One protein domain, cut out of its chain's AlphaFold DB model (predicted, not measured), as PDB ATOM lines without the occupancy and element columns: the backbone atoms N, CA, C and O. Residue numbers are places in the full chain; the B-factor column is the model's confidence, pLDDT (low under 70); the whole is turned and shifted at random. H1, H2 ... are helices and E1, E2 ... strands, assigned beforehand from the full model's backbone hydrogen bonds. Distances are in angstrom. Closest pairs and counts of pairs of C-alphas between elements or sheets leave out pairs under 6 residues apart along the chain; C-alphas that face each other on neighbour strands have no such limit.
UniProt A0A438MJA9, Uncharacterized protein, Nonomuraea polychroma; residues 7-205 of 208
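AT A GLANCE: This is residues 7 to 205 of the 208 residues of an uncharacterized protein of Nonomuraea polychroma (UniProt A0A438MJA9). A large, strongly twisted sheet of eight strands curls round helix H4, which makes the core together with the sheet. H2 and H3 run side by side on one face of the sheet and H1 is on the opposite face; a small three-stranded sheet, E3 E2 E4, sits beyond H1, and H5 is at the far end by E10 and E11. The printed part has 199 residues, with five named helices and eleven named strands in the order E1 H1 E2 E3 E4 E5 H2 E6 E7 E8 H3 H4 E9 E10 E11 H5. The large sheet is branched and antiparallel, the small one mixed, and the class is mixed, helices and strands. The whole is compact, with a radius of gyration of the C-alphas of 16.8 A and spans of 49 by 44 by 33 A.

IN THESE COORDINATES: E1, residues 7 to 12, begins at C-alpha 7 (21.008, 18.797, -43.312), and H1 is residues 13 to 23. E2 is residues 37 to 40, E3 46 to 49 and E4 59 to 62. E5, residues 68 to 76, is 24.5 A long; H2, residues 79 to 91, 18.7 A. E6 is residues 99 to 101. E7, residues 107 to 120, is 35.3 A long and bends by 71 degrees at residue 112. E8, residues 128 to 135, is 22.5 A long. H3 is residues 138 to 146; H4, residues 148 to 160, is 17.6 A long. E9 is residues 165 to 169, E10 175 to 180, E11 183 to 189, and H5, residues 197 to 203, ends at C-alpha 203 (16.181, 12.460, -63.864).

HOW THE PARTS SIT: E7 has E5 on one side, with N 71 and O 114 2.8 A apart, and E6 and E8 on the other, with N 100 and O 108 2.9 A and N 117 and O 132 2.9 A. E6 E7 E8 and E9 E10 E11 are meanders, each strand the antiparallel neighbour of the one before. E1 has E8 on one side, with N 9 and O 131 2.9 A apart, and E9 on the other side, with N 8 and O 167 2.8 A apart, and it is antiparallel to both. H1 and H4 only just touch, with 3 pairs of C-alphas within 8 A, closest Val 19 and Leu 157 at 6.6 A. H2 touches H3 with residues 80 to 84 alone, closest C-alphas His 80 and Leu 143 at 6.2 A, at a shallow tilt of 13 degrees, opposite ways. H1 only grazes the sheet E3 E2 E4, where N 39 and O 47 are 2.8 A apart and N 38 and O 59 2.8 A. Every O i to N i+4 pair is within hydrogen-bond range in H3, H4 and H5; H1 has 5 of 7 and H2 8 of 9.

THE WHOLE: The C-alphas farthest apart, Glu 93 and Asn 205, are 51.8 A apart. The printed part has no cut; the link from H1 to E2 is long, 13 residues. The mean pLDDT of the printed part is 90.2, with residues 30 to 34 and 89 to 97 under 70.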
ATOM      1  N   TYR A   7      21.121  18.283 -41.947       98.56
ATOM      2  CA  TYR A   7      21.008  18.797 -43.312       98.56
ATOM      3  C   TYR A   7      22.343  18.605 -44.025       98.56
ATOM      4  O   TYR A   7      23.365  19.106 -43.566       98.56
ATOM      5  N   GLU A   8      22.333  17.937 -45.171       98.19
ATOM      6  CA  GLU A   8      23.526  17.668 -45.972       98.19
ATOM      7  C   GLU A   8      23.456  18.468 -47.273       98.19
ATOM      8  O   GLU A   8      22.519  18.339 -48.074       98.19
ATOM      9  N   LEU A   9      24.451  19.324 -47.485       98.06
ATOM     10  CA  LEU A   9      24.586  20.149 -48.678       98.06
ATOM     11  C   LEU A   9      25.698  19.596 -49.560       98.06
ATOM     12  O   LEU A   9      26.862  19.606 -49.172       98.06
ATOM     13  N   TYR A  10      25.350  19.204 -50.782       96.94
ATOM     14  CA  TYR A  10      26.294  18.672 -51.758       96.94
ATOM     15  C   TYR A  10      26.611  19.715 -52.818       96.94
ATOM     16  O   TYR A  10      25.742  20.133 -53.594       96.94
ATOM     17  N   LEU A  11      27.867  20.142 -52.880       95.38
ATOM     18  CA  LEU A  11      28.298  21.207 -53.776       95.38
ATOM     19  C   LEU A  11      29.762  21.075 -54.172       95.38
ATOM     20  O   LEU A  11      30.588  20.534 -53.445       95.38
ATOM     21  N   HIS A  12      30.097  21.617 -55.338       93.81
ATOM     22  CA  HIS A  12      31.478  21.679 -55.799       93.81
ATOM     23  C   HIS A  12      32.338  22.482 -54.805       93.81
ATOM     24  O   HIS A  12      31.913  23.545 -54.350       93.81
ATOM     25  N   ARG A  13      33.581  22.059 -54.540       91.50
ATOM     26  CA  ARG A  13      34.498  22.696 -53.567       91.50
ATOM     27  C   ARG A  13      34.588  24.223 -53.687       91.50
ATOM     28  O   ARG A  13      34.448  24.938 -52.702       91.50
ATOM     29  N   ARG A  14      34.741  24.742 -54.912       90.94
ATOM     30  CA  ARG A  14      34.746  26.194 -55.214       90.94
ATOM     31  C   ARG A  14      33.513  26.967 -54.708       90.94
ATOM     32  O   ARG A  14      33.615  28.151 -54.417       90.94
ATOM     33  N   ASN A  15      32.363  26.302 -54.609       94.50
ATOM     34  CA  ASN A  15      31.103  26.899 -54.176       94.50
ATOM     35  C   ASN A  15      30.926  26.839 -52.646       94.50
ATOM     36  O   ASN A  15      30.199  27.661 -52.092       94.50
ATOM     37  N   ALA A  16      31.611  25.921 -51.951       93.88
ATOM     38  CA  ALA A  16      31.551  25.796 -50.490       93.88
ATOM     39  C   ALA A  16      32.017  27.069 -49.769       93.88
ATOM     40  O   ALA A  16      31.465  27.443 -48.738       93.88
ATOM     41  N   VAL A  17      32.955  27.804 -50.371       93.69
ATOM     42  CA  VAL A  17      33.386  29.120 -49.880       93.69
ATOM     43  C   VAL A  17      32.215  30.106 -49.793       93.69
ATOM     44  O   VAL A  17      32.135  30.890 -48.851       93.69
ATOM     45  N   GLY A  18      31.298  30.076 -50.765       94.94
ATOM     46  CA  GLY A  18      30.110  30.932 -50.768       94.94
ATOM     47  C   GLY A  18      29.170  30.617 -49.604       94.94
ATOM     48  O   GLY A  18      28.719  31.535 -48.922       94.94
ATOM     49  N   VAL A  19      28.976  29.327 -49.304       96.25
ATOM     50  CA  VAL A  19      28.186  28.880 -48.147       96.25
ATOM     51  C   VAL A  19      28.788  29.404 -46.846       96.25
ATOM     52  O   VAL A  19      28.074  30.004 -46.049       96.25
ATOM     53  N   LEU A  20      30.101  29.251 -46.648       94.94
ATOM     54  CA  LEU A  20      30.764  29.762 -45.445       94.94
ATOM     55  C   LEU A  20      30.640  31.286 -45.314       94.94
ATOM     56  O   LEU A  20      30.374  31.787 -44.225       94.94
ATOM     57  N   ARG A  21      30.766  32.032 -46.419       94.31
ATOM     58  CA  ARG A  21      30.562  33.491 -46.414       94.31
ATOM     59  C   ARG A  21      29.136  33.874 -46.031       94.31
ATOM     60  O   ARG A  21      28.962  34.799 -45.249       94.31
ATOM     61  N   ASP A  22      28.134  33.168 -46.550       94.50
ATOM     62  CA  ASP A  22      26.727  33.404 -46.208       94.50
ATOM     63  C   ASP A  22      26.435  33.100 -44.728       94.50
ATOM     64  O   ASP A  22      25.710  33.854 -44.067       94.50
ATOM     65  N   LEU A  23      27.037  32.033 -44.192       93.06
ATOM     66  CA  LEU A  23      26.960  31.676 -42.772       93.06
ATOM     67  C   LEU A  23      27.641  32.713 -41.873       93.06
ATOM     68  O   LEU A  23      27.138  32.991 -40.789       93.06
ATOM     69  N   ALA A  24      28.748  33.308 -42.323       90.31
ATOM     70  CA  ALA A  24      29.499  34.309 -41.566       90.31
ATOM     71  C   ALA A  24      28.815  35.686 -41.487       90.31
ATOM     72  O   ALA A  24      29.315  36.576 -40.806       90.31
ATOM     73  N   THR A  25      27.695  35.897 -42.184       87.44
ATOM     74  CA  THR A  25      26.977  37.177 -42.113       87.44
ATOM     75  C   THR A  25      26.204  37.321 -40.801       87.44
ATOM     76  O   THR A  25      25.584  36.367 -40.331       87.44
ATOM     77  N   ASP A  26      26.119  38.547 -40.275       71.12
ATOM     78  CA  ASP A  26      25.332  38.868 -39.071       71.12
ATOM     79  C   ASP A  26      23.843  38.511 -39.197       71.12
ATOM     80  O   ASP A  26      23.142  38.374 -38.197       71.12
ATOM     81  N   ARG A  27      23.337  38.367 -40.429       70.31
ATOM     82  CA  ARG A  27      21.957  37.937 -40.699       70.31
ATOM     83  C   ARG A  27      21.738  36.457 -40.397       70.31
ATOM     84  O   ARG A  27      20.612  36.071 -40.105       70.31
ATOM     85  N   THR A  28      22.796  35.658 -40.474       76.50
ATOM     86  CA  THR A  28      22.754  34.205 -40.303       76.50
ATOM     87  C   THR A  28      23.276  33.784 -38.933       76.50
ATOM     88  O   THR A  28      22.672  32.925 -38.291       76.50
ATOM     89  N   ALA A  29      24.375  34.393 -38.478       77.12
ATOM     90  CA  ALA A  29      25.031  34.059 -37.220       77.12
ATOM     91  C   ALA A  29      24.214  34.518 -36.000       77.12
ATOM     92  O   ALA A  29      23.775  35.665 -35.937       77.12
ATOM     93  N   GLY A  30      24.027  33.628 -35.023       68.31
ATOM     94  CA  GLY A  30      23.437  33.915 -33.711       68.31
ATOM     95  C   GLY A  30      24.299  34.857 -32.865       68.31
ATOM     96  O   GLY A  30      25.475  35.060 -33.144       68.31
ATOM     97  N   HIS A  31      23.709  35.482 -31.842       54.72
ATOM     98  CA  HIS A  31      24.297  36.670 -31.186       54.72
ATOM     99  C   HIS A  31      25.516  36.378 -30.284       54.72
ATOM    100  O   HIS A  31      26.207  37.310 -29.891       54.72
ATOM    101  N   ASP A  32      25.808  35.117 -29.953       54.78
ATOM    102  CA  ASP A  32      26.645  34.794 -28.780       54.78
ATOM    103  C   ASP A  32      28.075  34.320 -29.068       54.78
ATOM    104  O   ASP A  32      28.732  33.695 -28.234       54.78
ATOM    105  N   SER A  33      28.601  34.588 -30.254       55.88
ATOM    106  CA  SER A  33      29.931  34.123 -30.627       55.88
ATOM    107  C   SER A  33      31.004  35.175 -30.332       55.88
ATOM    108  O   SER A  33      31.563  35.789 -31.237       55.88
ATOM    109  N   ASN A  34      31.396  35.311 -29.061       66.69
ATOM    110  CA  ASN A  34      32.737  35.838 -28.738       66.69
ATOM    111  C   ASN A  34      33.855  34.926 -29.304       66.69
ATOM    112  O   ASN A  34      35.039  35.270 -29.287       66.69
ATOM    113  N   GLY A  35      33.484  33.732 -29.778       82.62
ATOM    114  CA  GLY A  35      34.350  32.791 -30.462       82.62
ATOM    115  C   GLY A  35      34.462  33.041 -31.965       82.62
ATOM    116  O   GLY A  35      33.491  33.412 -32.616       82.62
ATOM    117  N   HIS A  36      35.641  32.783 -32.521       91.62
ATOM    118  CA  HIS A  36      35.867  32.789 -33.963       91.62
ATOM    119  C   HIS A  36      36.741  31.610 -34.392       91.62
ATOM    120  O   HIS A  36      37.501  31.066 -33.591       91.62
ATOM    121  N   THR A  37      36.670  31.258 -35.672       94.81
ATOM    122  CA  THR A  37      37.546  30.278 -36.326       94.81
ATOM    123  C   THR A  37      37.993  30.872 -37.651       94.81
ATOM    124  O   THR A  37      37.184  31.428 -38.390       94.81
ATOM    125  N   VAL A  38      39.280  30.785 -37.961       95.75
ATOM    126  CA  VAL A  38      39.818  31.197 -39.256       95.75
ATOM    127  C   VAL A  38      39.809  29.987 -40.175       95.75
ATOM    128  O   VAL A  38      40.477  28.992 -39.906       95.75
ATOM    129  N   VAL A  39      39.053  30.070 -41.262       96.19
ATOM    130  CA  VAL A  39      39.047  29.045 -42.301       96.19
ATOM    131  C   VAL A  39      40.042  29.434 -43.383       96.19
ATOM    132  O   VAL A  39      39.921  30.504 -43.988       96.19
ATOM    133  N   GLU A  40      41.018  28.567 -43.638       95.44
ATOM    134  CA  GLU A  40      41.952  28.712 -44.750       95.44
ATOM    135  C   GLU A  40      41.262  28.258 -46.038       95.44
ATOM    136  O   GLU A  40      40.803  27.122 -46.179       95.44
ATOM    137  N   LEU A  41      41.151  29.181 -46.983       92.00
ATOM    138  CA  LEU A  41      40.561  28.968 -48.293       92.00
ATOM    139  C   LEU A  41      41.673  28.733 -49.331       92.00
ATOM    140  O   LEU A  41      42.844  29.039 -49.082       92.00
ATOM    141  N   PRO A  42      41.328  28.240 -50.535       85.69
ATOM    142  CA  PRO A  42      42.263  28.220 -51.654       85.69
ATOM    143  C   PRO A  42      42.891  29.599 -51.916       85.69
ATOM    144  O   PRO A  42      42.325  30.634 -51.564       85.69
ATOM    145  N   GLU A  43      44.052  29.606 -52.576       85.81
ATOM    146  CA  GLU A  43      44.769  30.835 -52.964       85.81
ATOM    147  C   GLU A  43      45.257  31.688 -51.777       85.81
ATOM    148  O   GLU A  43      45.398  32.904 -51.903       85.81
ATOM    149  N   ALA A  44      45.533  31.058 -50.627       82.88
ATOM    150  CA  ALA A  44      46.005  31.723 -49.405       82.88
ATOM    151  C   ALA A  44      45.055  32.824 -48.886       82.88
ATOM    152  O   ALA A  44      45.479  33.785 -48.243       82.88
ATOM    153  N   GLN A  45      43.757  32.692 -49.174       91.19
ATOM    154  CA  GLN A  45      42.719  33.555 -48.616       91.19
ATOM    155  C   GLN A  45      42.255  33.001 -47.268       91.19
ATOM    156  O   GLN A  45      42.157  31.791 -47.094       91.19
ATOM    157  N   HIS A  46      41.898  33.874 -46.328       94.06
ATOM    158  CA  HIS A  46      41.328  33.477 -45.039       94.06
ATOM    159  C   HIS A  46      39.911  34.031 -44.886       94.06
ATOM    160  O   HIS A  46      39.624  35.157 -45.301       94.06
ATOM    161  N   LEU A  47      39.034  33.255 -44.255       93.81
ATOM    162  CA  LEU A  47      37.697  33.681 -43.856       93.81
ATOM    163  C   LEU A  47      37.553  33.551 -42.344       93.81
ATOM    164  O   LEU A  47      37.704  32.466 -41.793       93.81
ATOM    165  N   VAL A  48      37.244  34.657 -41.671       93.00
ATOM    166  CA  VAL A  48      36.943  34.638 -40.238       93.00
ATOM    167  C   VAL A  48      35.477  34.265 -40.065       93.00
ATOM    168  O   VAL A  48      34.586  35.020 -40.447       93.00
ATOM    169  N   MET A  49      35.239  33.088 -39.501       93.25
ATOM    170  CA  MET A  49      33.916  32.607 -39.136       93.25
ATOM    171  C   MET A  49      33.592  33.072 -37.714       93.25
ATOM    172  O   MET A  49      34.419  32.857 -36.822       93.25
ATOM    173  N   PRO A  50      32.401  33.638 -37.460       91.75
ATOM    174  CA  PRO A  50      31.947  34.014 -36.122       91.75
ATOM    175  C   PRO A  50      31.471  32.775 -35.343       91.75
ATOM    176  O   PRO A  50      30.397  32.760 -34.765       91.75
ATOM    177  N   PHE A  51      32.223  31.679 -35.396       90.81
ATOM    178  CA  PHE A  51      31.859  30.401 -34.789       90.81
ATOM    179  C   PHE A  51      33.100  29.754 -34.188       90.81
ATOM    180  O   PHE A  51      34.213  29.942 -34.686       90.81
ATOM    181  N   THR A  52      32.926  28.986 -33.119       92.25
ATOM    182  CA  THR A  52      34.016  28.185 -32.556       92.25
ATOM    183  C   THR A  52      34.221  26.905 -33.351       92.25
ATOM    184  O   THR A  52      33.411  26.546 -34.206       92.25
ATOM    185  N   SER A  53      35.307  26.208 -33.040       93.00
ATOM    186  CA  SER A  53      35.500  24.823 -33.440       93.00
ATOM    187  C   SER A  53      35.891  23.986 -32.229       93.00
ATOM    188  O   SER A  53      36.878  24.296 -31.548       93.00
ATOM    189  N   GLY A  54      35.101  22.952 -31.927       91.56
ATOM    190  CA  GLY A  54      35.261  22.164 -30.705       91.56
ATOM    191  C   GLY A  54      35.198  23.051 -29.462       91.56
ATOM    192  O   GLY A  54      36.056  22.950 -28.581       91.56
ATOM    193  N   PHE A  55      34.267  24.006 -29.457       89.69
ATOM    194  CA  PHE A  55      34.059  25.029 -28.427       89.69
ATOM    195  C   PHE A  55      35.299  25.875 -28.110       89.69
ATOM    196  O   PHE A  55      35.397  26.500 -27.055       89.69
ATOM    197  N   THR A  56      36.267  25.910 -29.029       91.25
ATOM    198  CA  THR A  56      37.505  26.677 -28.899       91.25
ATOM    199  C   THR A  56      37.508  27.833 -29.899       91.25
ATOM    200  O   THR A  56      37.234  27.637 -31.083       91.25
ATOM    201  N   SER A  57      37.848  29.036 -29.430       92.81
ATOM    202  CA  SER A  57      38.038  30.231 -30.265       92.81
ATOM    203  C   SER A  57      39.479  30.337 -30.783       92.81
ATOM    204  O   SER A  57      40.406  29.837 -30.146       92.81
ATOM    205  N   GLY A  58      39.679  31.009 -31.916       92.19
ATOM    206  CA  GLY A  58      40.989  31.293 -32.505       92.19
ATOM    207  C   GLY A  58      41.634  30.117 -33.235       92.19
ATOM    208  O   GLY A  58      42.822  30.178 -33.551       92.19
ATOM    209  N   ARG A  59      40.889  29.036 -33.503       94.44
ATOM    210  CA  ARG A  59      41.407  27.922 -34.307       94.44
ATOM    211  C   ARG A  59      41.574  28.342 -35.764       94.44
ATOM    212  O   ARG A  59      40.790  29.135 -36.276       94.44
ATOM    213  N   ILE A  60      42.578  27.770 -36.420       95.31
ATOM    214  CA  ILE A  60      42.809  27.892 -37.859       95.31
ATOM    215  C   ILE A  60      42.612  26.502 -38.457       95.31
ATOM    216  O   ILE A  60      43.210  25.548 -37.955       95.31
ATOM    217  N   GLN A  61      41.736  26.369 -39.452       94.94
ATOM    218  CA  GLN A  61      41.427  25.087 -40.094       94.94
ATOM    219  C   GLN A  61      41.286  25.246 -41.607       94.94
ATOM    220  O   GLN A  61      40.690  26.226 -42.057       94.94
ATOM    221  N   PRO A  62      41.769  24.285 -42.407       94.38
ATOM    222  CA  PRO A  62      41.582  24.317 -43.847       94.38
ATOM    223  C   PRO A  62      40.134  24.009 -44.235       94.38
ATOM    224  O   PRO A  62      39.467  23.190 -43.604       94.38
ATOM    225  N   LEU A  63      39.651  24.610 -45.326       92.25
ATOM    226  CA  LEU A  63      38.412  24.172 -45.968       92.25
ATOM    227  C   LEU A  63      38.600  22.764 -46.553       92.25
ATOM    228  O   LEU A  63      39.187  22.587 -47.624       92.25
ATOM    229  N   GLY A  64      38.058  21.770 -45.862       89.94
ATOM    230  CA  GLY A  64      38.123  20.365 -46.239       89.94
ATOM    231  C   GLY A  64      37.640  19.474 -45.098       89.94
ATOM    232  O   GLY A  64      37.066  19.996 -44.145       89.94
ATOM    233  N   PRO A  65      37.885  18.157 -45.162       89.06
ATOM    234  CA  PRO A  65      37.331  17.191 -44.211       89.06
ATOM    235  C   PRO A  65      37.682  17.394 -42.728       89.06
ATOM    236  O   PRO A  65      37.064  16.794 -41.857       89.06
ATOM    237  N   GLU A  66      38.683  18.221 -42.432       87.00
ATOM    238  CA  GLU A  66      39.084  18.565 -41.064       87.00
ATOM    239  C   GLU A  66      38.285  19.738 -40.479       87.00
ATOM    240  O   GLU A  66      38.359  19.985 -39.276       87.00
ATOM    241  N   LEU A  67      37.530  20.464 -41.311       95.00
ATOM    242  CA  LEU A  67      36.746  21.608 -40.871       95.00
ATOM    243  C   LEU A  67      35.547  21.143 -40.045       95.00
ATOM    244  O   LEU A  67      34.636  20.489 -40.559       95.00
ATOM    245  N   ALA A  68      35.519  21.571 -38.785       95.62
ATOM    246  CA  ALA A  68      34.379  21.408 -37.896       95.62
ATOM    247  C   ALA A  68      34.050  22.741 -37.217       95.62
ATOM    248  O   ALA A  68      34.944  23.372 -36.656       95.62
ATOM    249  N   LEU A  69      32.792  23.178 -37.239       95.12
ATOM    250  CA  LEU A  69      32.352  24.436 -36.630       95.12
ATOM    251  C   LEU A  69      31.139  24.217 -35.721       95.12
ATOM    252  O   LEU A  69      30.199  23.517 -36.089       95.12
ATOM    253  N   ASP A  70      31.127  24.887 -34.570       93.50
ATOM    254  CA  ASP A  70      29.970  24.954 -33.677       93.50
ATOM    255  C   ASP A  70      29.170  26.216 -34.026       93.50
ATOM    256  O   ASP A  70      29.445  27.324 -33.552       93.50
ATOM    257  N   LEU A  71      28.203  26.065 -34.927       90.75
ATOM    258  CA  LEU A  71      27.412  27.170 -35.456       90.75
ATOM    259  C   LEU A  71      26.280  27.531 -34.502       90.75
ATOM    260  O   LEU A  71      25.683  26.660 -33.887       90.75
ATOM    261  N   THR A  72      25.893  28.800 -34.457       88.69
ATOM    262  CA  THR A  72      24.556  29.193 -33.991       88.69
ATOM    263  C   THR A  72      23.871  29.890 -35.151       88.69
ATOM    264  O   THR A  72      24.354  30.923 -35.607       88.69
ATOM    265  N   ILE A  73      22.783  29.312 -35.657       90.12
ATOM    266  CA  ILE A  73      22.049  29.833 -36.818       90.12
ATOM    267  C   ILE A  73      20.715  30.417 -36.360       90.12
ATOM    268  O   ILE A  73      20.050  29.870 -35.474       90.12
ATOM    269  N   ARG A  74      20.324  31.519 -37.000       90.12
ATOM    270  CA  ARG A  74      18.995  32.113 -36.886       90.12
ATOM    271  C   ARG A  74      18.042  31.572 -37.935       90.12
ATOM    272  O   ARG A  74      18.343  31.599 -39.128       90.12
ATOM    273  N   PHE A  75      16.862  31.156 -37.493       93.12
ATOM    274  CA  PHE A  75      15.774  30.779 -38.390       93.12
ATOM    275  C   PHE A  75      14.610  31.749 -38.271       93.12
ATOM    276  O   PHE A  75      14.255  32.170 -37.169       93.12
ATOM    277  N   ALA A  76      13.999  32.060 -39.413       94.38
ATOM    278  CA  ALA A  76      12.773  32.840 -39.462       94.38
ATOM    279  C   ALA A  76      11.666  32.143 -38.661       94.38
ATOM    280  O   ALA A  76      11.563  30.915 -38.666       94.38
ATOM    281  N   GLU A  77      10.817  32.927 -38.010       94.19
ATOM    282  CA  GLU A  77       9.695  32.406 -37.241       94.19
ATOM    283  C   GLU A  77       8.767  31.558 -38.115       94.19
ATOM    284  O   GLU A  77       8.208  32.014 -39.113       94.19
ATOM    285  N   ASP A  78       8.575  30.317 -37.690       96.50
ATOM    286  CA  ASP A  78       7.376  29.537 -37.944       96.50
ATOM    287  C   ASP A  78       6.916  28.910 -36.620       96.50
ATOM    288  O   ASP A  78       7.544  29.105 -35.573       96.50
ATOM    289  N   GLN A  79       5.809  28.168 -36.652       96.31
ATOM    290  CA  GLN A  79       5.252  27.560 -35.447       96.31
ATOM    291  C   GLN A  79       6.258  26.628 -34.743       96.31
ATOM    292  O   GLN A  79       6.377  26.678 -33.522       96.31
ATOM    293  N   HIS A  80       7.028  25.836 -35.494       97.25
ATOM    294  CA  HIS A  80       7.986  24.880 -34.933       97.25
ATOM    295  C   HIS A  80       9.218  25.574 -34.346       97.25
ATOM    296  O   HIS A  80       9.670  25.197 -33.267       97.25
ATOM    297  N   VAL A  81       9.730  26.616 -35.007       95.56
ATOM    298  CA  VAL A  81      10.815  27.462 -34.487       95.56
ATOM    299  C   VAL A  81      10.378  28.144 -33.193       95.56
ATOM    300  O   VAL A  81      11.123  28.134 -32.212       95.56
ATOM    301  N   LEU A  82       9.161  28.694 -33.160       93.00
ATOM    302  CA  LEU A  82       8.618  29.357 -31.979       93.00
ATOM    303  C   LEU A  82       8.426  28.381 -30.812       93.00
ATOM    304  O   LEU A  82       8.780  28.706 -29.680       93.00
ATOM    305  N   ASP A  83       7.877  27.195 -31.071       93.56
ATOM    306  CA  ASP A  83       7.648  26.179 -30.040       93.56
ATOM    307  C   ASP A  83       8.961  25.600 -29.510       93.56
ATOM    308  O   ASP A  83       9.113  25.426 -28.299       93.56
ATOM    309  N   TYR A  84       9.944  25.381 -30.386       92.69
ATOM    310  CA  TYR A  84      11.287  24.976 -29.985       92.69
ATOM    311  C   TYR A  84      11.959  26.046 -29.119       92.69
ATOM    312  O   TYR A  84      12.484  25.731 -28.047       92.69
ATOM    313  N   ALA A  85      11.899  27.316 -29.541       88.94
ATOM    314  CA  ALA A  85      12.419  28.429 -28.758       88.94
ATOM    315  C   ALA A  85      11.769  28.439 -27.370       88.94
ATOM    316  O   ALA A  85      12.500  28.368 -26.382       88.94
ATOM    317  N   LYS A  86      10.425  28.401 -27.299       87.25
ATOM    318  CA  LYS A  86       9.616  28.294 -26.065       87.25
ATOM    319  C   LYS A  86      10.057  27.160 -25.151       87.25
ATOM    320  O   LYS A  86      10.321  27.396 -23.974       87.25
ATOM    321  N   GLY A  87      10.179  25.952 -25.694       85.19
ATOM    322  CA  GLY A  87      10.625  24.779 -24.945       85.19
ATOM    323  C   GLY A  87      12.016  24.958 -24.338       85.19
ATOM    324  O   GLY A  87      12.255  24.513 -23.219       85.19
ATOM    325  N   ARG A  88      12.921  25.662 -25.027       78.88
ATOM    326  CA  ARG A  88      14.290  25.891 -24.553       78.88
ATOM    327  C   ARG A  88      14.383  26.866 -23.374       78.88
ATOM    328  O   ARG A  88      15.129  26.577 -22.447       78.88
ATOM    329  N   SER A  89      13.641  27.977 -23.361       66.00
ATOM    330  CA  SER A  89      13.649  28.897 -22.195       66.00
ATOM    331  C   SER A  89      12.902  28.334 -20.993       66.00
ATOM    332  O   SER A  89      13.153  28.745 -19.877       66.00
ATOM    333  N   ILE A  90      12.004  27.363 -21.168       58.44
ATOM    334  CA  ILE A  90      11.451  26.664 -19.998       58.44
ATOM    335  C   ILE A  90      12.553  25.854 -19.288       58.44
ATOM    336  O   ILE A  90      12.498  25.669 -18.076       58.44
ATOM    337  N   LEU A  91      13.553  25.373 -20.036       58.97
ATOM    338  CA  LEU A  91      14.661  24.567 -19.514       58.97
ATOM    339  C   LEU A  91      15.853  25.401 -19.022       58.97
ATOM    340  O   LEU A  91      16.614  24.920 -18.186       58.97
ATOM    341  N   ALA A  92      16.038  26.614 -19.541       57.19
ATOM    342  CA  ALA A  92      17.062  27.548 -19.087       57.19
ATOM    343  C   ALA A  92      16.426  28.574 -18.143       57.19
ATOM    344  O   ALA A  92      15.449  29.205 -18.507       57.19
ATOM    345  N   GLU A  93      16.996  28.819 -16.960       55.16
ATOM    346  CA  GLU A  93      16.538  29.914 -16.079       55.16
ATOM    347  C   GLU A  93      16.666  31.313 -16.737       55.16
ATOM    348  O   GLU A  93      16.190  32.309 -16.194       55.16
ATOM    349  N   ASP A  94      17.261  31.381 -17.937       50.84
ATOM    350  CA  ASP A  94      17.208  32.512 -18.859       50.84
ATOM    351  C   ASP A  94      15.823  32.637 -19.514       50.84
ATOM    352  O   ASP A  94      15.450  31.918 -20.449       50.84
ATOM    353  N   THR A  95      15.070  33.635 -19.058       49.31
ATOM    354  CA  THR A  95      13.753  34.023 -19.586       49.31
ATOM    355  C   THR A  95      13.792  34.704 -20.960       49.31
ATOM    356  O   THR A  95      12.741  35.108 -21.459       49.31
ATOM    357  N   ASP A  96      14.969  34.880 -21.569       55.91
ATOM    358  CA  ASP A  96      15.112  35.644 -22.809       55.91
ATOM    359  C   ASP A  96      15.328  34.712 -24.010       55.91
ATOM    360  O   ASP A  96      16.431  34.234 -24.295       55.91
ATOM    361  N   PHE A  97      14.243  34.427 -24.735       61.16
ATOM    362  CA  PHE A  97      14.347  33.814 -26.057       61.16
ATOM    363  C   PHE A  97      15.134  34.771 -26.941       61.16
ATOM    364  O   PHE A  97      14.645  35.846 -27.267       61.16
ATOM    365  N   ARG A  98      16.352  34.412 -27.341       76.25
ATOM    366  CA  ARG A  98      17.149  35.280 -28.209       76.25
ATOM    367  C   ARG A  98      16.510  35.341 -29.591       76.25
ATOM    368  O   ARG A  98      16.559  34.369 -30.351       76.25
ATOM    369  N   TRP A  99      15.894  36.480 -29.887       82.31
ATOM    370  CA  TRP A  99      15.303  36.784 -31.181       82.31
ATOM    371  C   TRP A  99      15.775  38.137 -31.702       82.31
ATOM    372  O   TRP A  99      16.199  39.017 -30.955       82.31
ATOM    373  N   SER A 100      15.689  38.299 -33.013       82.00
ATOM    374  CA  SER A 100      15.927  39.562 -33.702       82.00
ATOM    375  C   SER A 100      14.906  39.742 -34.820       82.00
ATOM    376  O   SER A 100      14.152  38.823 -35.143       82.00
ATOM    377  N   THR A 101      14.845  40.939 -35.400       85.06
ATOM    378  CA  THR A 101      14.040  41.204 -36.596       85.06
ATOM    379  C   THR A 101      14.928  41.504 -37.785       85.06
ATOM    380  O   THR A 101      15.915  42.230 -37.655       85.06
ATOM    381  N   ASP A 102      14.558  40.989 -38.952       82.19
ATOM    382  CA  ASP A 102      15.167  41.418 -40.209       82.19
ATOM    383  C   ASP A 102      14.599  42.764 -40.702       82.19
ATOM    384  O   ASP A 102      13.760  43.396 -40.055       82.19
ATOM    385  N   ALA A 103      15.077  43.217 -41.865       81.25
ATOM    386  CA  ALA A 103      14.645  44.469 -42.489       81.25
ATOM    387  C   ALA A 103      13.144  44.494 -42.843       81.25
ATOM    388  O   ALA A 103      12.562  45.574 -42.930       81.25
ATOM    389  N   ASP A 104      12.518  43.324 -42.999       84.62
ATOM    390  CA  ASP A 104      11.093  43.165 -43.298       84.62
ATOM    391  C   ASP A 104      10.258  42.977 -42.016       84.62
ATOM    392  O   ASP A 104       9.092  42.582 -42.077       84.62
ATOM    393  N   SER A 105      10.838  43.260 -40.841       84.56
ATOM    394  CA  SER A 105      10.217  43.083 -39.518       84.56
ATOM    395  C   SER A 105       9.804  41.641 -39.205       84.56
ATOM    396  O   SER A 105       8.941  41.412 -38.354       84.56
ATOM    397  N   ARG A 106      10.410  40.644 -39.858       87.19
ATOM    398  CA  ARG A 106      10.172  39.232 -39.533       87.19
ATOM    399  C   ARG A 106      11.056  38.833 -38.371       87.19
ATOM    400  O   ARG A 106      12.238  39.166 -38.360       87.19
ATOM    401  N   ARG A 107      10.486  38.113 -37.405       91.19
ATOM    402  CA  ARG A 107      11.235  37.591 -36.262       91.19
ATOM    403  C   ARG A 107      12.090  36.402 -36.679       91.19
ATOM    404  O   ARG A 107      11.654  35.559 -37.460       91.19
ATOM    405  N   HIS A 108      13.289  36.340 -36.123       91.25
ATOM    406  CA  HIS A 108      14.229  35.237 -36.246       91.25
ATOM    407  C   HIS A 108      14.663  34.799 -34.857       91.25
ATOM    408  O   HIS A 108      14.844  35.650 -33.992       91.25
ATOM    409  N   TYR A 109      14.852  33.498 -34.652       90.50
ATOM    410  CA  TYR A 109      15.231  32.922 -33.361       90.50
ATOM    411  C   TYR A 109      16.554  32.167 -33.461       90.50
ATOM    412  O   TYR A 109      16.768  31.409 -34.411       90.50
ATOM    413  N   ASP A 110      17.412  32.336 -32.454       88.19
ATOM    414  CA  ASP A 110      18.614  31.522 -32.270       88.19
ATOM    415  C   ASP A 110      18.199  30.136 -31.735       88.19
ATOM    416  O   ASP A 110      17.608  30.025 -30.657       88.19
ATOM    417  N   VAL A 111      18.541  29.050 -32.437       86.56
ATOM    418  CA  VAL A 111      18.127  27.688 -32.020       86.56
ATOM    419  C   VAL A 111      19.203  26.901 -31.265       86.56
ATOM    420  O   VAL A 111      18.963  25.781 -30.817       86.56
ATOM    421  N   GLY A 112      20.355  27.523 -31.014       86.62
ATOM    422  CA  GLY A 112      21.486  26.910 -30.312       86.62
ATOM    423  C   GLY A 112      22.505  26.310 -31.268       86.62
ATOM    424  O   GLY A 112      22.530  26.677 -32.442       86.62
ATOM    425  N   TYR A 113      23.357  25.431 -30.737       90.12
ATOM    426  CA  TYR A 113      24.465  24.873 -31.501       90.12
ATOM    427  C   TYR A 113      23.995  23.898 -32.582       90.12
ATOM    428  O   TYR A 113      23.223  22.983 -32.307       90.12
ATOM    429  N   ILE A 114      24.505  24.099 -33.791       94.44
ATOM    430  CA  ILE A 114      24.421  23.194 -34.936       94.44
ATOM    431  C   ILE A 114      25.858  22.883 -35.329       94.44
ATOM    432  O   ILE A 114      26.650  23.804 -35.537       94.44
ATOM    433  N   TYR A 115      26.206  21.608 -35.432       96.00
ATOM    434  CA  TYR A 115      27.568  21.221 -35.782       96.00
ATOM    435  C   TYR A 115      27.699  21.149 -37.293       96.00
ATOM    436  O   TYR A 115      27.000  20.377 -37.937       96.00
ATOM    437  N   LEU A 116      28.584  21.959 -37.864       97.50
ATOM    438  CA  LEU A 116      28.971  21.822 -39.259       97.50
ATOM    439  C   LEU A 116      30.232  20.976 -39.339       97.50
ATOM    440  O   LEU A 116      31.249  21.334 -38.751       97.50
ATOM    441  N   THR A 117      30.173  19.907 -40.116       97.38
ATOM    442  CA  THR A 117      31.331  19.117 -40.536       97.38
ATOM    443  C   THR A 117      31.390  19.061 -42.055       97.38
ATOM    444  O   THR A 117      30.394  19.286 -42.748       97.38
ATOM    445  N   VAL A 118      32.583  18.828 -42.591       96.75
ATOM    446  CA  VAL A 118      32.799  18.723 -44.033       96.75
ATOM    447  C   VAL A 118      33.296  17.324 -44.364       96.75
ATOM    448  O   VAL A 118      34.153  16.781 -43.673       96.75
ATOM    449  N   HIS A 119      32.793  16.750 -45.451       95.44
ATOM    450  CA  HIS A 119      33.241  15.464 -45.981       95.44
ATOM    451  C   HIS A 119      33.490  15.552 -47.490       95.44
ATOM    452  O   HIS A 119      32.977  16.437 -48.180       95.44
ATOM    453  N   GLU A 120      34.287  14.624 -48.024       94.31
ATOM    454  CA  GLU A 120      34.408  14.456 -49.474       94.31
ATOM    455  C   GLU A 120      33.177  13.711 -50.002       94.31
ATOM    456  O   GLU A 120      32.978  12.531 -49.709       94.31
ATOM    457  N   ALA A 121      32.396  14.351 -50.868       91.12
ATOM    458  CA  ALA A 121      31.238  13.741 -51.523       91.12
ATOM    459  C   ALA A 121      31.650  12.982 -52.798       91.12
ATOM    460  O   ALA A 121      31.041  13.120 -53.861       91.12
ATOM    461  N   SER A 122      32.711  12.179 -52.701       82.88
ATOM    462  CA  SER A 122      33.306  11.465 -53.842       82.88
ATOM    463  C   SER A 122      32.345  10.481 -54.519       82.88
ATOM    464  O   SER A 122      32.477  10.226 -55.716       82.88
ATOM    465  N   TRP A 123      31.348   9.983 -53.778       85.19
ATOM    466  CA  TRP A 123      30.275   9.136 -54.300       85.19
ATOM    467  C   TRP A 123      29.410   9.853 -55.346       85.19
ATOM    468  O   TRP A 123      28.841   9.203 -56.221       85.19
ATOM    469  N   LEU A 124      29.317  11.184 -55.266       85.19
ATOM    470  CA  LEU A 124      28.581  12.007 -56.211       85.19
ATOM    471  C   LEU A 124      29.456  12.326 -57.425       85.19
ATOM    472  O   LEU A 124      29.110  11.973 -58.551       85.19
ATOM    473  N   ARG A 125      30.585  13.007 -57.190       83.88
ATOM    474  CA  ARG A 125      31.633  13.310 -58.178       83.88
ATOM    475  C   ARG A 125      32.957  13.612 -57.462       83.88
ATOM    476  O   ARG A 125      32.931  14.115 -56.337       83.88
ATOM    477  N   PRO A 126      34.109  13.424 -58.132       84.00
ATOM    478  CA  PRO A 126      35.356  14.048 -57.698       84.00
ATOM    479  C   PRO A 126      35.166  15.567 -57.522       84.00
ATOM    480  O   PRO A 126      34.408  16.185 -58.272       84.00
ATOM    481  N   ASP A 127      35.826  16.158 -56.526       88.25
ATOM    482  CA  ASP A 127      35.816  17.600 -56.202       88.25
ATOM    483  C   ASP A 127      34.517  18.178 -55.605       88.25
ATOM    484  O   ASP A 127      34.380  19.403 -55.456       88.25
ATOM    485  N   TYR A 128      33.567  17.323 -55.224       92.62
ATOM    486  CA  TYR A 128      32.392  17.729 -54.455       92.62
ATOM    487  C   TYR A 128      32.621  17.548 -52.958       92.62
ATOM    488  O   TYR A 128      33.210  16.567 -52.512       92.62
ATOM    489  N   LEU A 129      32.116  18.509 -52.193       95.69
ATOM    490  CA  LEU A 129      32.063  18.463 -50.744       95.69
ATOM    491  C   LEU A 129      30.625  18.245 -50.291       95.69
ATOM    492  O   LEU A 129      29.676  18.731 -50.914       95.69
ATOM    493  N   GLU A 130      30.507  17.546 -49.176       97.31
ATOM    494  CA  GLU A 130      29.319  17.489 -48.346       97.31
ATOM    495  C   GLU A 130      29.550  18.401 -47.142       97.31
ATOM    496  O   GLU A 130      30.532  18.246 -46.417       97.31
ATOM    497  N   LEU A 131      28.677  19.385 -46.959       98.12
ATOM    498  CA  LEU A 131      28.605  20.183 -45.741       98.12
ATOM    499  C   LEU A 131      27.442  19.630 -44.919       98.12
ATOM    500  O   LEU A 131      26.283  19.837 -45.286       98.12
ATOM    501  N   CYS A 132      27.765  18.920 -43.845       98.00
ATOM    502  CA  CYS A 132      26.806  18.258 -42.973       98.00
ATOM    503  C   CYS A 132      26.540  19.128 -41.741       98.00
ATOM    504  O   CYS A 132      27.457  19.447 -40.984       98.00
ATOM    505  N   PHE A 133      25.289  19.555 -41.577       98.25
ATOM    506  CA  PHE A 133      24.804  20.384 -40.479       98.25
ATOM    507  C   PHE A 133      23.983  19.519 -39.530       98.25
ATOM    508  O   PHE A 133      22.807  19.266 -39.790       98.25
ATOM    509  N   THR A 134      24.588  19.080 -38.436       97.81
ATOM    510  CA  THR A 134      24.009  18.118 -37.496       97.81
ATOM    511  C   THR A 134      23.314  18.815 -36.330       97.81
ATOM    512  O   THR A 134      23.851  19.754 -35.726       97.81
ATOM    513  N   ALA A 135      22.104  18.356 -36.007       96.25
ATOM    514  CA  ALA A 135      21.346  18.831 -34.859       96.25
ATOM    515  C   ALA A 135      21.984  18.369 -33.539       96.25
ATOM    516  O   ALA A 135      22.202  17.187 -33.325       96.25
ATOM    517  N   ALA A 136      22.214  19.282 -32.593       93.38
ATOM    518  CA  ALA A 136      22.881  18.925 -31.333       93.38
ATOM    519  C   ALA A 136      22.006  18.134 -30.338       93.38
ATOM    520  O   ALA A 136      22.502  17.641 -29.325       93.38
ATOM    521  N   THR A 137      20.688  18.079 -30.555       93.19
ATOM    522  CA  THR A 137      19.738  17.420 -29.647       93.19
ATOM    523  C   THR A 137      18.570  16.832 -30.422       93.19
ATOM    524  O   THR A 137      18.183  17.371 -31.455       93.19
ATOM    525  N   SER A 138      17.899  15.829 -29.852       94.50
ATOM    526  CA  SER A 138      16.720  15.230 -30.488       94.50
ATOM    527  C   SER A 138      15.561  16.213 -30.680       94.50
ATOM    528  O   SER A 138      14.837  16.128 -31.667       94.50
ATOM    529  N   SER A 139      15.399  17.191 -29.781       94.25
ATOM    530  CA  SER A 139      14.419  18.269 -29.966       94.25
ATOM    531  C   SER A 139      14.758  19.142 -31.177       94.25
ATOM    532  O   SER A 139      13.858  19.578 -31.893       94.25
ATOM    533  N   MET A 140      16.049  19.385 -31.429       95.38
ATOM    534  CA  MET A 140      16.512  20.110 -32.613       95.38
ATOM    535  C   MET A 140      16.374  19.259 -33.879       95.38
ATOM    536  O   MET A 140      16.016  19.796 -34.921       95.38
ATOM    537  N   SER A 141      16.562  17.942 -33.798       97.06
ATOM    538  CA  SER A 141      16.276  17.027 -34.910       97.06
ATOM    539  C   SER A 141      14.795  17.094 -35.307       97.06
ATOM    540  O   SER A 141      14.475  17.265 -36.483       97.06
ATOM    541  N   CYS A 142      13.872  17.089 -34.339       96.38
ATOM    542  CA  CYS A 142      12.448  17.320 -34.616       96.38
ATOM    543  C   CYS A 142      12.209  18.688 -35.275       96.38
ATOM    544  O   CYS A 142      11.485  18.770 -36.266       96.38
ATOM    545  N   LEU A 143      12.859  19.752 -34.785       97.12
ATOM    546  CA  LEU A 143      12.800  21.072 -35.420       97.12
ATOM    547  C   LEU A 143      13.272  21.017 -36.883       97.12
ATOM    548  O   LEU A 143      12.602  21.569 -37.756       97.12
ATOM    549  N   PHE A 144      14.392  20.347 -37.164       97.62
ATOM    550  CA  PHE A 144      14.951  20.205 -38.510       97.62
ATOM    551  C   PHE A 144      13.975  19.539 -39.476       97.62
ATOM    552  O   PHE A 144      13.852  19.993 -40.616       97.62
ATOM    553  N   ARG A 145      13.266  18.504 -39.019       97.25
ATOM    554  CA  ARG A 145      12.258  17.789 -39.809       97.25
ATOM    555  C   ARG A 145      10.999  18.617 -40.044       97.25
ATOM    556  O   ARG A 145      10.505  18.681 -41.173       97.25
ATOM    557  N   ASP A 146      10.492  19.247 -38.993       97.25
ATOM    558  CA  ASP A 146       9.127  19.771 -38.986       97.25
ATOM    559  C   ASP A 146       9.056  21.246 -39.438       97.25
ATOM    560  O   ASP A 146       8.063  21.670 -40.036       97.25
ATOM    561  N   SER A 147      10.122  22.035 -39.246       97.75
ATOM    562  CA  SER A 147      10.137  23.464 -39.593       97.75
ATOM    563  C   SER A 147      10.266  23.730 -41.098       97.75
ATOM    564  O   SER A 147      11.235  23.364 -41.770       97.75
ATOM    565  N   VAL A 148       9.301  24.489 -41.624       97.12
ATOM    566  CA  VAL A 148       9.327  25.027 -42.989       97.12
ATOM    567  C   VAL A 148      10.436  26.071 -43.123       97.12
ATOM    568  O   VAL A 148      11.098  26.129 -44.163       97.12
ATOM    569  N   SER A 149      10.647  26.894 -42.096       96.69
ATOM    570  CA  SER A 149      11.685  27.924 -42.061       96.69
ATOM    571  C   SER A 149      13.086  27.325 -42.085       96.69
ATOM    572  O   SER A 149      13.899  27.751 -42.907       96.69
ATOM    573  N   THR A 150      13.358  26.301 -41.271       97.12
ATOM    574  CA  THR A 150      14.640  25.580 -41.287       97.12
ATOM    575  C   THR A 150      14.888  24.940 -42.649       97.12
ATOM    576  O   THR A 150      15.928  25.177 -43.267       97.12
ATOM    577  N   ARG A 151      13.893  24.235 -43.195       97.44
ATOM    578  CA  ARG A 151      13.986  23.655 -44.539       97.44
ATOM    579  C   ARG A 151      14.273  24.706 -45.613       97.44
ATOM    580  O   ARG A 151      15.141  24.524 -46.464       97.44
ATOM    581  N   ASN A 152      13.550  25.823 -45.583       97.19
ATOM    582  CA  ASN A 152      13.722  26.907 -46.547       97.19
ATOM    583  C   ASN A 152      15.085  27.586 -46.427       97.19
ATOM    584  O   ASN A 152      15.624  28.007 -47.454       97.19
ATOM    585  N   PHE A 153      15.634  27.700 -45.219       97.06
ATOM    586  CA  PHE A 153      16.976  28.224 -44.998       97.06
ATOM    587  C   PHE A 153      18.008  27.370 -45.735       97.06
ATOM    588  O   PHE A 153      18.696  27.886 -46.617       97.06
ATOM    589  N   PHE A 154      18.048  26.059 -45.474       98.12
ATOM    590  CA  PHE A 154      19.027  25.168 -46.104       98.12
ATOM    591  C   PHE A 154      18.817  25.037 -47.614       98.12
ATOM    592  O   PHE A 154      19.787  25.099 -48.374       98.12
ATOM    593  N   ALA A 155      17.567  24.985 -48.087       98.19
ATOM    594  CA  ALA A 155      17.269  25.032 -49.520       98.19
ATOM    595  C   ALA A 155      17.812  26.314 -50.175       98.19
ATOM    596  O   ALA A 155      18.412  26.274 -51.247       98.19
ATOM    597  N   THR A 156      17.613  27.471 -49.534       97.38
ATOM    598  CA  THR A 156      18.083  28.767 -50.052       97.38
ATOM    599  C   THR A 156      19.597  28.846 -50.051       97.38
ATOM    600  O   THR A 156      20.172  29.251 -51.058       97.38
ATOM    601  N   LEU A 157      20.233  28.436 -48.953       97.44
ATOM    602  CA  LEU A 157      21.686  28.407 -48.809       97.44
ATOM    603  C   LEU A 157      22.324  27.560 -49.916       97.44
ATOM    604  O   LEU A 157      23.276  28.001 -50.557       97.44
ATOM    605  N   THR A 158      21.732  26.400 -50.207       98.00
ATOM    606  CA  THR A 158      22.166  25.498 -51.283       98.00
ATOM    607  C   THR A 158      21.999  26.137 -52.655       98.00
ATOM    608  O   THR A 158      22.971  26.277 -53.396       98.00
ATOM    609  N   ILE A 159      20.780  26.568 -52.995       97.81
ATOM    610  CA  ILE A 159      20.451  27.106 -54.324       97.81
ATOM    611  C   ILE A 159      21.283  28.357 -54.623       97.81
ATOM    612  O   ILE A 159      21.850  28.483 -55.709       97.81
ATOM    613  N   ARG A 160      21.393  29.275 -53.656       97.25
ATOM    614  CA  ARG A 160      22.140  30.531 -53.807       97.25
ATOM    615  C   ARG A 160      23.620  30.291 -54.082       97.25
ATOM    616  O   ARG A 160      24.222  31.037 -54.849       97.25
ATOM    617  N   ASN A 161      24.178  29.228 -53.512       97.19
ATOM    618  CA  ASN A 161      25.572  28.847 -53.692       97.19
ATOM    619  C   ASN A 161      25.761  27.792 -54.790       97.19
ATOM    620  O   ASN A 161      26.797  27.140 -54.843       97.19
ATOM    621  N   SER A 162      24.794  27.631 -55.702       96.25
ATOM    622  CA  SER A 162      24.879  26.666 -56.810       96.25
ATOM    623  C   SER A 162      25.210  25.243 -56.331       96.25
ATOM    624  O   SER A 162      26.025  24.543 -56.939       96.25
ATOM    625  N   GLY A 163      24.627  24.844 -55.200       95.38
ATOM    626  CA  GLY A 163      24.681  23.476 -54.709       95.38
ATOM    627  C   GLY A 163      23.840  22.550 -55.578       95.38
ATOM    628  O   GLY A 163      22.838  22.954 -56.171       95.38
ATOM    629  N   LEU A 164      24.281  21.303 -55.689       95.56
ATOM    630  CA  LEU A 164      23.628  20.302 -56.523       95.56
ATOM    631  C   LEU A 164      22.413  19.704 -55.826       95.56
ATOM    632  O   LEU A 164      21.390  19.464 -56.463       95.56
ATOM    633  N   LEU A 165      22.544  19.452 -54.528       96.88
ATOM    634  CA  LEU A 165      21.564  18.728 -53.739       96.88
ATOM    635  C   LEU A 165      21.606  19.222 -52.291       96.88
ATOM    636  O   LEU A 165      22.675  19.493 -51.749       96.88
ATOM    637  N   CYS A 166      20.430  19.326 -51.687       98.12
ATOM    638  CA  CYS A 166      20.246  19.471 -50.250       98.12
ATOM    639  C   CYS A 166      19.279  18.387 -49.806       98.12
ATOM    640  O   CYS A 166      18.187  18.273 -50.384       98.12
ATOM    641  N   VAL A 167      19.663  17.616 -48.800       98.12
ATOM    642  CA  VAL A 167      18.791  16.631 -48.160       98.12
ATOM    643  C   VAL A 167      18.768  16.867 -46.660       98.12
ATOM    644  O   VAL A 167      19.696  17.432 -46.093       98.12
ATOM    645  N   LEU A 168      17.681  16.441 -46.037       98.50
ATOM    646  CA  LEU A 168      17.610  16.187 -44.611       98.50
ATOM    647  C   LEU A 168      17.780  14.678 -44.414       98.50
ATOM    648  O   LEU A 168      16.947  13.913 -44.908       98.50
ATOM    649  N   ASP A 169      18.838  14.263 -43.729       97.69
ATOM    650  CA  ASP A 169      19.012  12.894 -43.260       97.69
ATOM    651  C   ASP A 169      18.202  12.679 -41.982       97.69
ATOM    652  O   ASP A 169      18.371  13.403 -40.999       97.69
ATOM    653  N   VAL A 170      17.299  11.702 -42.016       96.12
ATOM    654  CA  VAL A 170      16.475  11.287 -40.871       96.12
ATOM    655  C   VAL A 170      16.901   9.904 -40.367       96.12
ATOM    656  O   VAL A 170      16.091   9.149 -39.833       96.12
ATOM    657  N   GLU A 171      18.190   9.592 -40.521       92.31
ATOM    658  CA  GLU A 171      18.829   8.353 -40.073       92.31
ATOM    659  C   GLU A 171      18.157   7.115 -40.701       92.31
ATOM    660  O   GLU A 171      18.090   6.976 -41.926       92.31
ATOM    661  N   ASP A 172      17.637   6.211 -39.870       88.56
ATOM    662  CA  ASP A 172      17.008   4.961 -40.300       88.56
ATOM    663  C   ASP A 172      15.708   5.182 -41.102       88.56
ATOM    664  O   ASP A 172      15.284   4.291 -41.842       88.56
ATOM    665  N   ASP A 173      15.096   6.369 -41.009       88.25
ATOM    666  CA  ASP A 173      13.889   6.732 -41.768       88.25
ATOM    667  C   ASP A 173      14.205   7.163 -43.220       88.25
ATOM    668  O   ASP A 173      13.294   7.418 -44.017       88.25
ATOM    669  N   GLY A 174      15.489   7.225 -43.592       92.56
ATOM    670  CA  GLY A 174      15.964   7.578 -44.928       92.56
ATOM    671  C   GLY A 174      16.295   9.062 -45.081       92.56
ATOM    672  O   GLY A 174      16.745   9.723 -44.150       92.56
ATOM    673  N   LYS A 175      16.117   9.603 -46.290       96.56
ATOM    674  CA  LYS A 175      16.457  10.997 -46.611       96.56
ATOM    675  C   LYS A 175      15.261  11.738 -47.181       96.56
ATOM    676  O   LYS A 175      14.449  11.172 -47.906       96.56
ATOM    677  N   ILE A 176      15.165  13.031 -46.905       97.75
ATOM    678  CA  ILE A 176      14.160  13.914 -47.498       97.75
ATOM    679  C   ILE A 176      14.874  14.944 -48.359       97.75
ATOM    680  O   ILE A 176      15.678  15.732 -47.873       97.75
ATOM    681  N   VAL A 177      14.573  14.969 -49.652       97.81
ATOM    682  CA  VAL A 177      15.165  15.929 -50.585       97.81
ATOM    683  C   VAL A 177      14.523  17.284 -50.372       97.81
ATOM    684  O   VAL A 177      13.306  17.415 -50.468       97.81
ATOM    685  N   VAL A 178      15.359  18.288 -50.127       98.06
ATOM    686  CA  VAL A 178      14.974  19.664 -49.785       98.06
ATOM    687  C   VAL A 178      15.205  20.610 -50.970       98.06
ATOM    688  O   VAL A 178      14.431  21.538 -51.231       98.06
ATOM    689  N   SER A 179      16.255  20.364 -51.751       97.75
ATOM    690  CA  SER A 179      16.449  21.022 -53.043       97.75
ATOM    691  C   SER A 179      17.312  20.195 -53.981       97.75
ATOM    692  O   SER A 179      18.225  19.510 -53.532       97.75
ATOM    693  N   VAL A 180      17.069  20.330 -55.282       96.75
ATOM    694  CA  VAL A 180      17.877  19.748 -56.357       96.75
ATOM    695  C   VAL A 180      18.155  20.814 -57.419       96.75
ATOM    696  O   VAL A 180      17.234  21.443 -57.951       96.75
ATOM    697  N   GLY A 181      19.431  21.063 -57.707       94.12
ATOM    698  CA  GLY A 181      19.872  22.186 -58.532       94.12
ATOM    699  C   GLY A 181      19.297  23.512 -58.024       94.12
ATOM    700  O   GLY A 181      19.534  23.918 -56.893       94.12
ATOM    701  N   ASN A 182      18.496  24.184 -58.853       95.00
ATOM    702  CA  ASN A 182      17.834  25.447 -58.503       95.00
ATOM    703  C   ASN A 182      16.375  25.288 -58.032       95.00
ATOM    704  O   ASN A 182      15.651  26.281 -57.920       95.00
ATOM    705  N   ARG A 183      15.913  24.057 -57.792       95.56
ATOM    706  CA  ARG A 183      14.525  23.752 -57.428       95.56
ATOM    707  C   ARG A 183      14.432  23.326 -55.976       95.56
ATOM    708  O   ARG A 183      15.207  22.494 -55.519       95.56
ATOM    709  N   ARG A 184      13.426  23.840 -55.271       96.62
ATOM    710  CA  ARG A 184      13.026  23.308 -53.965       96.62
ATOM    711  C   ARG A 184      12.156  22.078 -54.171       96.62
ATOM    712  O   ARG A 184      11.260  22.102 -55.014       96.62
ATOM    713  N   LEU A 185      12.424  21.038 -53.399       94.25
ATOM    714  CA  LEU A 185      11.630  19.816 -53.333       94.25
ATOM    715  C   LEU A 185      11.399  19.477 -51.859       94.25
ATOM    716  O   LEU A 185      12.075  20.004 -50.985       94.25
ATOM    717  N   PHE A 186      10.399  18.655 -51.572       94.25
ATOM    718  CA  PHE A 186      10.211  18.090 -50.240       94.25
ATOM    719  C   PHE A 186       9.655  16.686 -50.410       94.25
ATOM    720  O   PHE A 186       8.451  16.460 -50.322       94.25
ATOM    721  N   GLU A 187      10.539  15.775 -50.805       94.88
ATOM    722  CA  GLU A 187      10.169  14.423 -51.221       94.88
ATOM    723  C   GLU A 187      11.086  13.395 -50.539       94.88
ATOM    724  O   GLU A 187      12.305  13.578 -50.559       94.88
ATOM    725  N   PRO A 188      10.536  12.329 -49.931       95.44
ATOM    726  CA  PRO A 188      11.340  11.277 -49.321       95.44
ATOM    727  C   PRO A 188      12.052  10.431 -50.382       95.44
ATOM    728  O   PRO A 188      11.533  10.209 -51.481       95.44
ATOM    729  N   VAL A 189      13.234   9.939 -50.021       94.25
ATOM    730  CA  VAL A 189      14.083   9.037 -50.796       94.25
ATOM    731  C   VAL A 189      14.676   7.985 -49.839       94.25
ATOM    732  O   VAL A 189      15.432   8.352 -48.938       94.25
ATOM    733  N   PRO A 190      14.380   6.687 -50.030       92.69
ATOM    734  CA  PRO A 190      13.467   6.138 -51.034       92.69
ATOM    735  C   PRO A 190      12.013   6.581 -50.798       92.69
ATOM    736  O   PRO A 190      11.562   6.752 -49.670       92.69
ATOM    737  N   GLY A 191      11.259   6.761 -51.878       91.94
ATOM    738  CA  GLY A 191       9.860   7.176 -51.834       91.94
ATOM    739  C   GLY A 191       9.095   6.753 -53.083       91.94
ATOM    740  O   GLY A 191       9.633   6.104 -53.975       91.94
ATOM    741  N   ALA A 192       7.822   7.144 -53.179       90.62
ATOM    742  CA  ALA A 192       6.947   6.726 -54.283       90.62
ATOM    743  C   ALA A 192       7.463   7.128 -55.678       90.62
ATOM    744  O   ALA A 192       7.132   6.481 -56.669       90.62
ATOM    745  N   ARG A 193       8.245   8.212 -55.756       92.00
ATOM    746  CA  ARG A 193       8.748   8.772 -57.014       92.00
ATOM    747  C   ARG A 193      10.203   8.408 -57.310       92.00
ATOM    748  O   ARG A 193      10.553   8.280 -58.478       92.00
ATOM    749  N   TRP A 194      11.027   8.245 -56.278       93.50
ATOM    750  CA  TRP A 194      12.469   8.041 -56.416       93.50
ATOM    751  C   TRP A 194      12.913   6.870 -55.551       93.50
ATOM    752  O   TRP A 194      12.679   6.873 -54.343       93.50
ATOM    753  N   ALA A 195      13.579   5.890 -56.155       93.12
ATOM    754  CA  ALA A 195      14.140   4.769 -55.408       93.12
ATOM    755  C   ALA A 195      15.465   5.142 -54.723       93.12
ATOM    756  O   ALA A 195      15.786   4.591 -53.675       93.12
ATOM    757  N   SER A 196      16.218   6.095 -55.280       93.31
ATOM    758  CA  SER A 196      17.502   6.537 -54.736       93.31
ATOM    759  C   SER A 196      17.844   7.983 -55.127       93.31
ATOM    760  O   SER A 196      17.224   8.569 -56.020       93.31
ATOM    761  N   LEU A 197      18.847   8.574 -54.463       92.75
ATOM    762  CA  LEU A 197      19.361   9.901 -54.823       92.75
ATOM    763  C   LEU A 197      19.993   9.926 -56.228       92.75
ATOM    764  O   LEU A 197      19.707  10.874 -56.962       92.75
ATOM    765  N   PRO A 198      20.786   8.919 -56.657       92.19
ATOM    766  CA  PRO A 198      21.255   8.838 -58.039       92.19
ATOM    767  C   PRO A 198      20.128   8.860 -59.078       92.19
ATOM    768  O   PRO A 198      20.231   9.609 -60.049       92.19
ATOM    769  N   ASP A 199      19.031   8.126 -58.855       92.38
ATOM    770  CA  ASP A 199      17.890   8.114 -59.788       92.38
ATOM    771  C   ASP A 199      17.281   9.510 -59.949       92.38
ATOM    772  O   ASP A 199      16.998   9.961 -61.063       92.38
ATOM    773  N   LEU A 200      17.119  10.224 -58.831       94.31
ATOM    774  CA  LEU A 200      16.649  11.604 -58.827       94.31
ATOM    775  C   LEU A 200      17.623  12.517 -59.577       94.31
ATOM    776  O   LEU A 200      17.208  13.288 -60.438       94.31
ATOM    777  N   LEU A 201      18.920  12.449 -59.283       93.19
ATOM    778  CA  LEU A 201      19.910  13.322 -59.916       93.19
ATOM    779  C   LEU A 201      20.023  13.070 -61.427       93.19
ATOM    780  O   LEU A 201      20.153  14.029 -62.193       93.19
ATOM    781  N   CYS A 202      19.910  11.813 -61.863       92.50
ATOM    782  CA  CYS A 202      19.859  11.436 -63.275       92.50
ATOM    783  C   CYS A 202      18.608  12.018 -63.955       92.50
ATOM    784  O   CYS A 202      18.713  12.681 -64.987       92.50
ATOM    785  N   ALA A 203      17.430  11.905 -63.329       92.69
ATOM    786  CA  ALA A 203      16.181  12.460 -63.864       92.69
ATOM    787  C   ALA A 203      16.202  13.993 -64.037       92.69
ATOM    788  O   ALA A 203      15.469  14.539 -64.866       92.69
ATOM    789  N   TYR A 204      17.045  14.694 -63.274       91.75
ATOM    790  CA  TYR A 204      17.263  16.139 -63.391       91.75
ATOM    791  C   TYR A 204      18.481  16.511 -64.261       91.75
ATOM    792  O   TYR A 204      18.798  17.695 -64.370       91.75
ATOM    793  N   ASN A 205      19.133  15.543 -64.919       91.38
ATOM    794  CA  ASN A 205      20.348  15.715 -65.734       91.38
ATOM    795  C   ASN A 205      21.516  16.361 -64.965       91.38
ATOM    796  O   ASN A 205      22.291  17.147 -65.514       91.38
TER     797      ASN A 205